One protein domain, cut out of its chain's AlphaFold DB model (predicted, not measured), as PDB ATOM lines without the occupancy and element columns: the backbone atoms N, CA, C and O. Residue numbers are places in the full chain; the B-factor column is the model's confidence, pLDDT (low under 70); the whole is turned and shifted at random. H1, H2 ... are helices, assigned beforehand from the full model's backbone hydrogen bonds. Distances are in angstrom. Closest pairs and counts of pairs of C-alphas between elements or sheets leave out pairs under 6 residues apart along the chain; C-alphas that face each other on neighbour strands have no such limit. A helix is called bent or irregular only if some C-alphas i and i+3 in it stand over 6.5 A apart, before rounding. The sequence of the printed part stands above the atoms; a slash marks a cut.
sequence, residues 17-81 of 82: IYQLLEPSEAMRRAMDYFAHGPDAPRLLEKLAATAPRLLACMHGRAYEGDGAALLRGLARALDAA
ATOM      1  N   ILE A  17      12.698 -41.382 -37.672       57.34
ATOM      2  CA  ILE A  17      12.014 -40.664 -36.590       57.34
ATOM      3  C   ILE A  17      11.487 -41.680 -35.567       57.34
ATOM      4  O   ILE A  17      11.757 -41.536 -34.377       57.34
ATOM      5  N   TYR A  18      10.817 -42.744 -36.023       56.19
ATOM      6  CA  TYR A  18      10.260 -43.770 -35.132       56.19
ATOM      7  C   TYR A  18      11.351 -44.603 -34.442       56.19
ATOM      8  O   TYR A  18      11.238 -44.907 -33.260       56.19
ATOM      9  N   GLN A  19      12.456 -44.893 -35.136       70.56
ATOM     10  CA  GLN A  19      13.504 -45.788 -34.628       70.56
ATOM     11  C   GLN A  19      14.351 -45.198 -33.492       70.56
ATOM     12  O   GLN A  19      14.932 -45.954 -32.715       70.56
ATOM     13  N   LEU A  20      14.449 -43.869 -33.394       79.12
ATOM     14  CA  LEU A  20      15.219 -43.206 -32.336       79.12
ATOM     15  C   LEU A  20      14.320 -42.534 -31.294       79.12
ATOM     16  O   LEU A  20      14.582 -42.653 -30.097       79.12
ATOM     17  N   LEU A  21      13.269 -41.833 -31.726       83.62
ATOM     18  CA  LEU A  21      12.471 -41.016 -30.816       83.62
ATOM     19  C   LEU A  21      11.616 -41.877 -29.883       83.62
ATOM     20  O   LEU A  21      11.608 -41.642 -28.681       83.62
ATOM     21  N   GLU A  22      10.934 -42.896 -30.403       83.06
ATOM     22  CA  GLU A  22      10.007 -43.701 -29.601       83.06
ATOM     23  C   GLU A  22      10.702 -44.467 -28.456       83.06
ATOM     24  O   GLU A  22      10.268 -44.316 -27.309       83.06
ATOM     25  N   PRO A  23      11.820 -45.195 -28.678       83.25
ATOM     26  CA  PRO A  23      12.543 -45.851 -27.586       83.25
ATOM     27  C   PRO A  23      13.107 -44.858 -26.561       83.25
ATOM     28  O   PRO A  23      13.084 -45.126 -25.358       83.25
ATOM     29  N   SER A  24      13.588 -43.696 -27.026       81.19
ATOM     30  CA  SER A  24      14.097 -42.627 -26.160       81.19
ATOM     31  C   SER A  24      12.998 -42.088 -25.242       81.19
ATOM     32  O   SER A  24      13.188 -41.984 -24.030       81.19
ATOM     33  N   GLU A  25      11.823 -41.792 -25.797       84.50
ATOM     34  CA  GLU A  25      10.689 -41.254 -25.047       84.50
ATOM     35  C   GLU A  25      10.083 -42.279 -24.079       84.50
ATOM     36  O   GLU A  25       9.682 -41.914 -22.971       84.50
ATOM     37  N   ALA A  26      10.053 -43.562 -24.451       84.12
ATOM     38  CA  ALA A  26       9.609 -44.636 -23.564       84.12
ATOM     39  C   ALA A  26      10.499 -44.751 -22.314       84.12
ATOM     40  O   ALA A  26       9.982 -44.829 -21.199       84.12
ATOM     41  N   MET A  27      11.825 -44.698 -22.487       82.38
ATOM     42  CA  MET A  27      12.772 -44.690 -21.366       82.38
ATOM     43  C   MET A  27      12.601 -43.435 -20.503       82.38
ATOM     44  O   MET A  27      12.491 -43.526 -19.282       82.38
ATOM     45  N   ARG A  28      12.536 -42.264 -21.146       81.38
ATOM     46  CA  ARG A  28      12.414 -40.954 -20.496       81.38
ATOM     47  C   ARG A  28      11.210 -40.869 -19.562       81.38
ATOM     48  O   ARG A  28      11.345 -40.412 -18.436       81.38
ATOM     49  N   ARG A  29      10.043 -41.336 -20.016       79.81
ATOM     50  CA  ARG A  29       8.796 -41.333 -19.229       79.81
ATOM     51  C   ARG A  29       8.857 -42.215 -17.981       79.81
ATOM     52  O   ARG A  29       8.088 -41.986 -17.056       79.81
ATOM     53  N   ALA A  30       9.736 -43.217 -17.953       81.75
ATOM     54  CA  ALA A  30       9.900 -44.114 -16.811       81.75
ATOM     55  C   ALA A  30      10.836 -43.551 -15.721       81.75
ATOM     56  O   ALA A  30      10.966 -44.163 -14.661       81.75
ATOM     57  N   MET A  31      11.502 -42.418 -15.968       72.44
ATOM     58  CA  MET A  31      12.441 -41.795 -15.036       72.44
ATOM     59  C   MET A  31      11.839 -40.501 -14.475       72.44
ATOM     60  O   MET A  31      11.500 -39.601 -15.233       72.44
ATOM     61  N   ASP A  32      11.788 -40.360 -13.147       59.75
ATOM     62  CA  ASP A  32      11.368 -39.121 -12.451       59.75
ATOM     63  C   ASP A  32      12.462 -38.027 -12.480       59.75
ATOM     64  O   ASP A  32      12.570 -37.166 -11.611       59.75
ATOM     65  N   TYR A  33      13.355 -38.095 -13.471       57.50
ATOM     66  CA  TYR A  33      14.458 -37.163 -13.658       57.50
ATOM     67  C   TYR A  33      14.232 -36.404 -14.958       57.50
ATOM     68  O   TYR A  33      14.459 -36.940 -16.044       57.50
ATOM     69  N   PHE A  34      13.777 -35.157 -14.849       59.09
ATOM     70  CA  PHE A  34      13.468 -34.336 -16.014       59.09
ATOM     71  C   PHE A  34      14.056 -32.924 -15.862       59.09
ATOM     72  O   PHE A  34      13.503 -32.066 -15.182       59.09
ATOM     73  N   ALA A  35      15.195 -32.672 -16.520       57.75
ATOM     74  CA  ALA A  35      15.855 -31.365 -16.587       57.75
ATOM     75  C   ALA A  35      15.498 -30.636 -17.898       57.75
ATOM     76  O   ALA A  35      16.341 -30.449 -18.775       57.75
ATOM     77  N   HIS A  36      14.234 -30.247 -18.054       68.19
ATOM     78  CA  HIS A  36      13.727 -29.578 -19.258       68.19
ATOM     79  C   HIS A  36      13.193 -28.253 -18.777       68.19
ATOM     80  O   HIS A  36      12.183 -28.184 -18.086       68.19
ATOM     81  N   GLY A  37      13.940 -27.198 -19.082       74.44
ATOM     82  CA  GLY A  37      13.427 -25.855 -18.888       74.44
ATOM     83  C   GLY A  37      12.268 -25.595 -19.858       74.44
ATOM     84  O   GLY A  37      12.226 -26.209 -20.928       74.44
ATOM     85  N   PRO A  38      11.379 -24.640 -19.545       80.62
ATOM     86  CA  PRO A  38      10.268 -24.250 -20.423       80.62
ATOM     87  C   PRO A  38      10.729 -23.815 -21.828       80.62
ATOM     88  O   PRO A  38       9.973 -23.877 -22.789       80.62
ATOM     89  N   ASP A  39      11.997 -23.420 -21.979       86.75
ATOM     90  CA  ASP A  39      12.598 -23.043 -23.260       86.75
ATOM     91  C   ASP A  39      13.076 -24.232 -24.119       86.75
ATOM     92  O   ASP A  39      13.571 -24.018 -25.231       86.75
ATOM     93  N   ALA A  40      12.961 -25.481 -23.652       88.50
ATOM     94  CA  ALA A  40      13.466 -26.649 -24.379       88.50
ATOM     95  C   ALA A  40      12.911 -26.770 -25.817       88.50
ATOM     96  O   ALA A  40      13.723 -26.947 -26.734       88.50
ATOM     97  N   PRO A  41      11.599 -26.582 -26.087       90.31
ATOM     98  CA  PRO A  41      11.078 -26.598 -27.456       90.31
ATOM     99  C   PRO A  41      11.709 -25.520 -28.349       90.31
ATOM    100  O   PRO A  41      12.074 -25.779 -29.496       90.31
ATOM    101  N   ARG A  42      11.920 -24.313 -27.807       91.94
ATOM    102  CA  ARG A  42      12.539 -23.192 -28.530       91.94
ATOM    103  C   ARG A  42      14.001 -23.474 -28.873       91.94
ATOM    104  O   ARG A  42      14.457 -23.119 -29.962       91.94
ATOM    105  N   LEU A  43      14.751 -24.087 -27.958       93.25
ATOM    106  CA  LEU A  43      16.140 -24.472 -28.209       93.25
ATOM    107  C   LEU A  43      16.237 -25.572 -29.273       93.25
ATOM    108  O   LEU A  43      17.096 -25.484 -30.151       93.25
ATOM    109  N   LEU A  44      15.333 -26.554 -29.242       94.31
ATOM    110  CA  LEU A  44      15.263 -27.607 -30.258       94.31
ATOM    111  C   LEU A  44      14.912 -27.056 -31.643       94.31
ATOM    112  O   LEU A  44      15.529 -27.474 -32.622       94.31
ATOM    113  N   GLU A  45      14.017 -26.069 -31.744       95.81
ATOM    114  CA  GLU A  45      13.713 -25.442 -33.040       95.81
ATOM    115  C   GLU A  45      14.927 -24.699 -33.616       95.81
ATOM    116  O   GLU A  45      15.190 -24.784 -34.815       95.81
ATOM    117  N   LYS A  46      15.737 -24.034 -32.777       96.88
ATOM    118  CA  LYS A  46      16.992 -23.410 -33.242       96.88
ATOM    119  C   LYS A  46      17.955 -24.432 -33.850       96.88
ATOM    120  O   LYS A  46      18.637 -24.115 -34.820       96.88
ATOM    121  N   LEU A  47      18.024 -25.636 -33.281       96.19
ATOM    122  CA  LEU A  47      18.843 -26.721 -33.821       96.19
ATOM    123  C   LEU A  47      18.229 -27.281 -35.113       96.19
ATOM    124  O   LEU A  47      18.944 -27.459 -36.099       96.19
ATOM    125  N   ALA A  48      16.910 -27.480 -35.147       96.75
ATOM    126  CA  ALA A  48      16.188 -27.952 -36.329       96.75
ATOM    127  C   ALA A  48      16.347 -27.002 -37.527       96.75
ATOM    128  O   ALA A  48      16.483 -27.456 -38.664       96.75
ATOM    129  N   ALA A  49      16.413 -25.691 -37.280       97.69
ATOM    130  CA  ALA A  49      16.643 -24.675 -38.305       97.69
ATOM    131  C   ALA A  49      18.000 -24.808 -39.024       97.69
ATOM    132  O   ALA A  49      18.163 -24.256 -40.109       97.69
ATOM    133  N   THR A  50      18.959 -25.562 -38.471       97.44
ATOM    134  CA  THR A  50      20.231 -25.861 -39.153       97.44
ATOM    135  C   THR A  50      20.115 -26.982 -40.193       97.44
ATOM    136  O   THR A  50      21.102 -27.298 -40.853       97.44
ATOM    137  N   ALA A  51      18.921 -27.572 -40.354       95.31
ATOM    138  CA  ALA A  51      18.637 -28.698 -41.246       95.31
ATOM    139  C   ALA A  51      19.664 -29.847 -41.129       95.31
ATOM    140  O   ALA A  51      20.223 -30.284 -42.142       95.31
ATOM    141  N   PRO A  52      19.954 -30.338 -39.905       95.06
ATOM    142  CA  PRO A  52      20.990 -31.338 -39.718       95.06
ATOM    143  C   PRO A  52      20.568 -32.656 -40.362       95.06
ATOM    144  O   PRO A  52      19.457 -33.142 -40.150       95.06
ATOM    145  N   ARG A  53      21.487 -33.258 -41.120       93.44
ATOM    146  CA  ARG A  53      21.306 -34.601 -41.686       93.44
ATOM    147  C   ARG A  53      21.906 -35.712 -40.839       93.44
ATOM    148  O   ARG A  53      21.545 -36.864 -41.023       93.44
ATOM    149  N   LEU A  54      22.810 -35.358 -39.928       91.75
ATOM    150  CA  LEU A  54      23.487 -36.271 -39.019       91.75
ATOM    151  C   LEU A  54      23.387 -35.716 -37.598       91.75
ATOM    152  O   LEU A  54      23.754 -34.567 -37.352       91.75
ATOM    153  N   LEU A  55      22.912 -36.538 -36.668       91.25
ATOM    154  CA  LEU A  55      22.883 -36.243 -35.242       91.25
ATOM    155  C   LEU A  55      23.796 -37.235 -34.524       91.25
ATOM    156  O   LEU A  55      23.533 -38.438 -34.492       91.25
ATOM    157  N   ALA A  56      24.880 -36.722 -33.943       89.88
ATOM    158  CA  ALA A  56      25.739 -37.503 -33.066       89.88
ATOM    159  C   ALA A  56      25.051 -37.653 -31.700       89.88
ATOM    160  O   ALA A  56      24.962 -36.698 -30.928       89.88
ATOM    161  N   CYS A  57      24.530 -38.844 -31.416       83.62
ATOM    162  CA  CYS A  57      23.871 -39.148 -30.150       83.62
ATOM    163  C   CYS A  57      24.913 -39.466 -29.067       83.62
ATOM    164  O   CYS A  57      25.874 -40.188 -29.319       83.62
ATOM    165  N   MET A  58      24.712 -38.960 -27.844       82.69
ATOM    166  CA  MET A  58      25.598 -39.263 -26.704       82.69
ATOM    167  C   MET A  58      25.563 -40.745 -26.301       82.69
ATOM    168  O   MET A  58      26.537 -41.269 -25.765       82.69
ATOM    169  N   HIS A  59      24.446 -41.420 -26.571       79.50
ATOM    170  CA  HIS A  59      24.255 -42.845 -26.342       79.50
ATOM    171  C   HIS A  59      23.616 -43.475 -27.579       79.50
ATOM    172  O   HIS A  59      22.749 -42.870 -28.209       79.50
ATOM    173  N   GLY A  60      24.027 -44.700 -27.907       78.25
ATOM    174  CA  GLY A  60      23.548 -45.411 -29.088       78.25
ATOM    175  C   GLY A  60      24.271 -45.012 -30.376       78.25
ATOM    176  O   GLY A  60      25.391 -44.503 -30.356       78.25
ATOM    177  N   ARG A  61      23.639 -45.312 -31.515       82.25
ATOM    178  CA  ARG A  61      24.175 -44.993 -32.845       82.25
ATOM    179  C   ARG A  61      23.833 -43.556 -33.222       82.25
ATOM    180  O   ARG A  61      22.786 -43.051 -32.829       82.25
ATOM    181  N   ALA A  62      24.694 -42.932 -34.024       86.94
ATOM    182  CA  ALA A  62      24.342 -41.683 -34.685       86.94
ATOM    183  C   ALA A  62      23.112 -41.888 -35.584       86.94
ATOM    184  O   ALA A  62      22.914 -42.972 -36.140       86.94
ATOM    185  N   TYR A  63      22.302 -40.844 -35.719       86.81
ATOM    186  CA  TYR A  63      21.152 -40.830 -36.615       86.81
ATOM    187  C   TYR A  63      21.494 -40.074 -37.892       86.81
ATOM    188  O   TYR A  63      21.943 -38.931 -37.821       86.81
ATOM    189  N   GLU A  64      21.226 -40.688 -39.042       89.44
ATOM    190  CA  GLU A  64      21.311 -40.054 -40.354       89.44
ATOM    191  C   GLU A  64      19.923 -40.032 -41.010       89.44
ATOM    192  O   GLU A  64      19.257 -41.064 -41.088       89.44
ATOM    193  N   GLY A  65      19.469 -38.860 -41.457       89.44
ATOM    194  CA  GLY A  65      18.126 -38.665 -42.014       89.44
ATOM    195  C   GLY A  65      17.657 -37.212 -41.919       89.44
ATOM    196  O   GLY A  65      18.470 -36.291 -41.920       89.44
ATOM    197  N   ASP A  66      16.345 -36.983 -41.818       93.69
ATOM    198  CA  ASP A  66      15.803 -35.648 -41.526       93.69
ATOM    199  C   ASP A  66      15.923 -35.353 -40.021       93.69
ATOM    200  O   ASP A  66      15.053 -35.700 -39.215       93.69
ATOM    201  N   GLY A  67      17.051 -34.766 -39.613       92.50
ATOM    202  CA  GLY A  67      17.298 -34.409 -38.216       92.50
ATOM    203  C   GLY A  67      16.449 -33.233 -37.746       92.50
ATOM    204  O   GLY A  67      16.137 -33.147 -36.559       92.50
ATOM    205  N   ALA A  68      16.010 -32.355 -38.653       95.25
ATOM    206  CA  ALA A  68      15.104 -31.267 -38.304       95.25
ATOM    207  C   ALA A  68      13.720 -31.805 -37.918       95.25
ATOM    208  O   ALA A  68      13.153 -31.377 -36.909       95.25
ATOM    209  N   ALA A  69      13.191 -32.770 -38.675       93.81
ATOM    210  CA  ALA A  69      11.939 -33.440 -38.340       93.81
ATOM    211  C   ALA A  69      12.034 -34.193 -37.007       93.81
ATOM    212  O   ALA A  69      11.126 -34.079 -36.181       93.81
ATOM    213  N   LEU A  70      13.152 -34.882 -36.752       92.75
ATOM    214  CA  LEU A  70      13.381 -35.577 -35.484       92.75
ATOM    215  C   LEU A  70      13.398 -34.609 -34.291       92.75
ATOM    216  O   LEU A  70      12.685 -34.827 -33.310       92.75
ATOM    217  N   LEU A  71      14.154 -33.511 -34.388       93.81
ATOM    218  CA  LEU A  71      14.239 -32.494 -33.332       93.81
ATOM    219  C   LEU A  71      12.883 -31.827 -33.060       93.81
ATOM    220  O   LEU A  71      12.541 -31.573 -31.905       93.81
ATOM    221  N   ARG A  72      12.076 -31.596 -34.102       94.69
ATOM    222  CA  ARG A  72      10.703 -31.083 -33.959       94.69
ATOM    223  C   ARG A  72       9.755 -32.102 -33.338       94.69
ATOM    224  O   ARG A  72       8.872 -31.712 -32.580       94.69
ATOM    225  N   GLY A  73       9.917 -33.387 -33.647       92.56
ATOM    226  CA  GLY A  73       9.187 -34.468 -32.984       92.56
ATOM    227  C   GLY A  73       9.478 -34.494 -31.485       92.56
ATOM    228  O   GLY A  73       8.549 -34.494 -30.677       92.56
ATOM    229  N   LEU A  74      10.760 -34.397 -31.119       90.75
ATOM    230  CA  LEU A  74      11.187 -34.289 -29.726       90.75
ATOM    231  C   LEU A  74      10.602 -33.044 -29.049       90.75
ATOM    232  O   LEU A  74      10.033 -33.158 -27.971       90.75
ATOM    233  N   ALA A  75      10.662 -31.874 -29.690       91.44
ATOM    234  CA  ALA A  75      10.108 -30.638 -29.132       91.44
ATOM    235  C   ALA A  75       8.621 -30.777 -28.760       91.44
ATOM    236  O   ALA A  75       8.230 -30.384 -27.664       91.44
ATOM    237  N   ARG A  76       7.811 -31.405 -29.625       90.81
ATOM    238  CA  ARG A  76       6.390 -31.685 -29.345       90.81
ATOM    239  C   ARG A  76       6.202 -32.659 -28.181       90.81
ATOM    240  O   ARG A  76       5.288 -32.484 -27.385       90.81
ATOM    241  N   ALA A  77       7.046 -33.686 -28.086       86.62
ATOM    242  CA  ALA A  77       6.963 -34.677 -27.015       86.62
ATOM    243  C   ALA A  77       7.318 -34.091 -25.635       86.62
ATOM    244  O   ALA A  77       6.768 -34.528 -24.623       86.62
ATOM    245  N   LEU A  78       8.216 -33.100 -25.603       84.75
ATOM    246  CA  LEU A  78       8.566 -32.350 -24.395       84.75
ATOM    247  C   LEU A  78       7.471 -31.357 -23.991       84.75
ATOM    248  O   LEU A  78       7.158 -31.257 -22.809       84.75
ATOM    249  N   ASP A  79       6.874 -30.669 -24.964       84.06
ATOM    250  CA  ASP A  79       5.782 -29.716 -24.733       84.06
ATOM    251  C   ASP A  79       4.533 -30.415 -24.170       84.06
ATOM    252  O   ASP A  79       3.938 -29.959 -23.204       84.06
ATOM    253  N   ALA A  80       4.197 -31.604 -24.689       74.38
ATOM    254  CA  ALA A  80       3.080 -32.416 -24.193       74.38
ATOM    255  C   ALA A  80       3.312 -33.058 -22.809       74.38
ATOM    256  O   ALA A  80       2.396 -33.682 -22.273       74.38
ATOM    257  N   ALA A  81       4.532 -32.989 -22.268       66.69
ATOM    258  CA  ALA A  81       4.886 -33.542 -20.958       66.69
ATOM    259  C   ALA A  81       4.904 -32.484 -19.834       66.69
ATOM    260  O   ALA A  81       5.245 -32.833 -18.704       66.69
TER     261      ALA A  81
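Overview. This is residues 17 to 81 of the 82 residues of an uncharacterized protein of Sorangium cellulosum So0157-2 (UniProt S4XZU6). Three helices lie roughly lengthwise to one another, with H3 in the middle between H2 and H1. H2 and H3 form a close helical hairpin, while H1, on the other side of H3, meets it more loosely; residues 49 to 66 make a long loop from the end of H2 round to the start of H3. The printed part has 65 residues with three named helices, in the order H1, H2, H3, and no named strand; the class is all helix. The whole is compact, with a radius of gyration of the C-alphas of 11.6 A, and spans 31 by 24 by 18 A.

Along the chain. H3, residues 67 to 79, is 18.3 A long from first to last C-alpha and ends with C-alpha 79 at (5.782, -29.716, -24.733). H1, residues 17 to 29, also has 13 residues; it begins with C-alpha 17 at (12.014, -40.664, -36.590) and is 17.7 A long. H1 is neither bent nor irregular, but only just: C-alphas 19 and 22 are 6.5 A apart. H2, residues 40 to 48, is 12.3 A long.

Arrangement. H3 touches H2, the closest C-alphas being those of Ala 48 and Ala 68, 4.0 A apart. The two run opposite ways at a shallow tilt of 7 degrees. H3 also touches H1, closest at the C-alphas of Ile 17 and Leu 70, 5.4 A apart. These run the same way at a shallow tilt of 28 degrees. H1 and H2 are apart. In H2 and H3 every O i to N i+4 pair is within hydrogen-bond range; in H1, 7 of 9 are.

Size, cuts and confidence. The C-alphas farthest apart, of Asp 32 and Ala 51, are 31.5 A apart. The printed part has no cut. The link from H1 to H2, 10 residues, is short; that from H2 to H3, 18 residues, is long, and within it residues 54 to 55 pair antiparallel with residues 63 to 64. Mean pLDDT of the printed part is 84.3; residues 17 to 18, 32 to 36 and 81 are under 70.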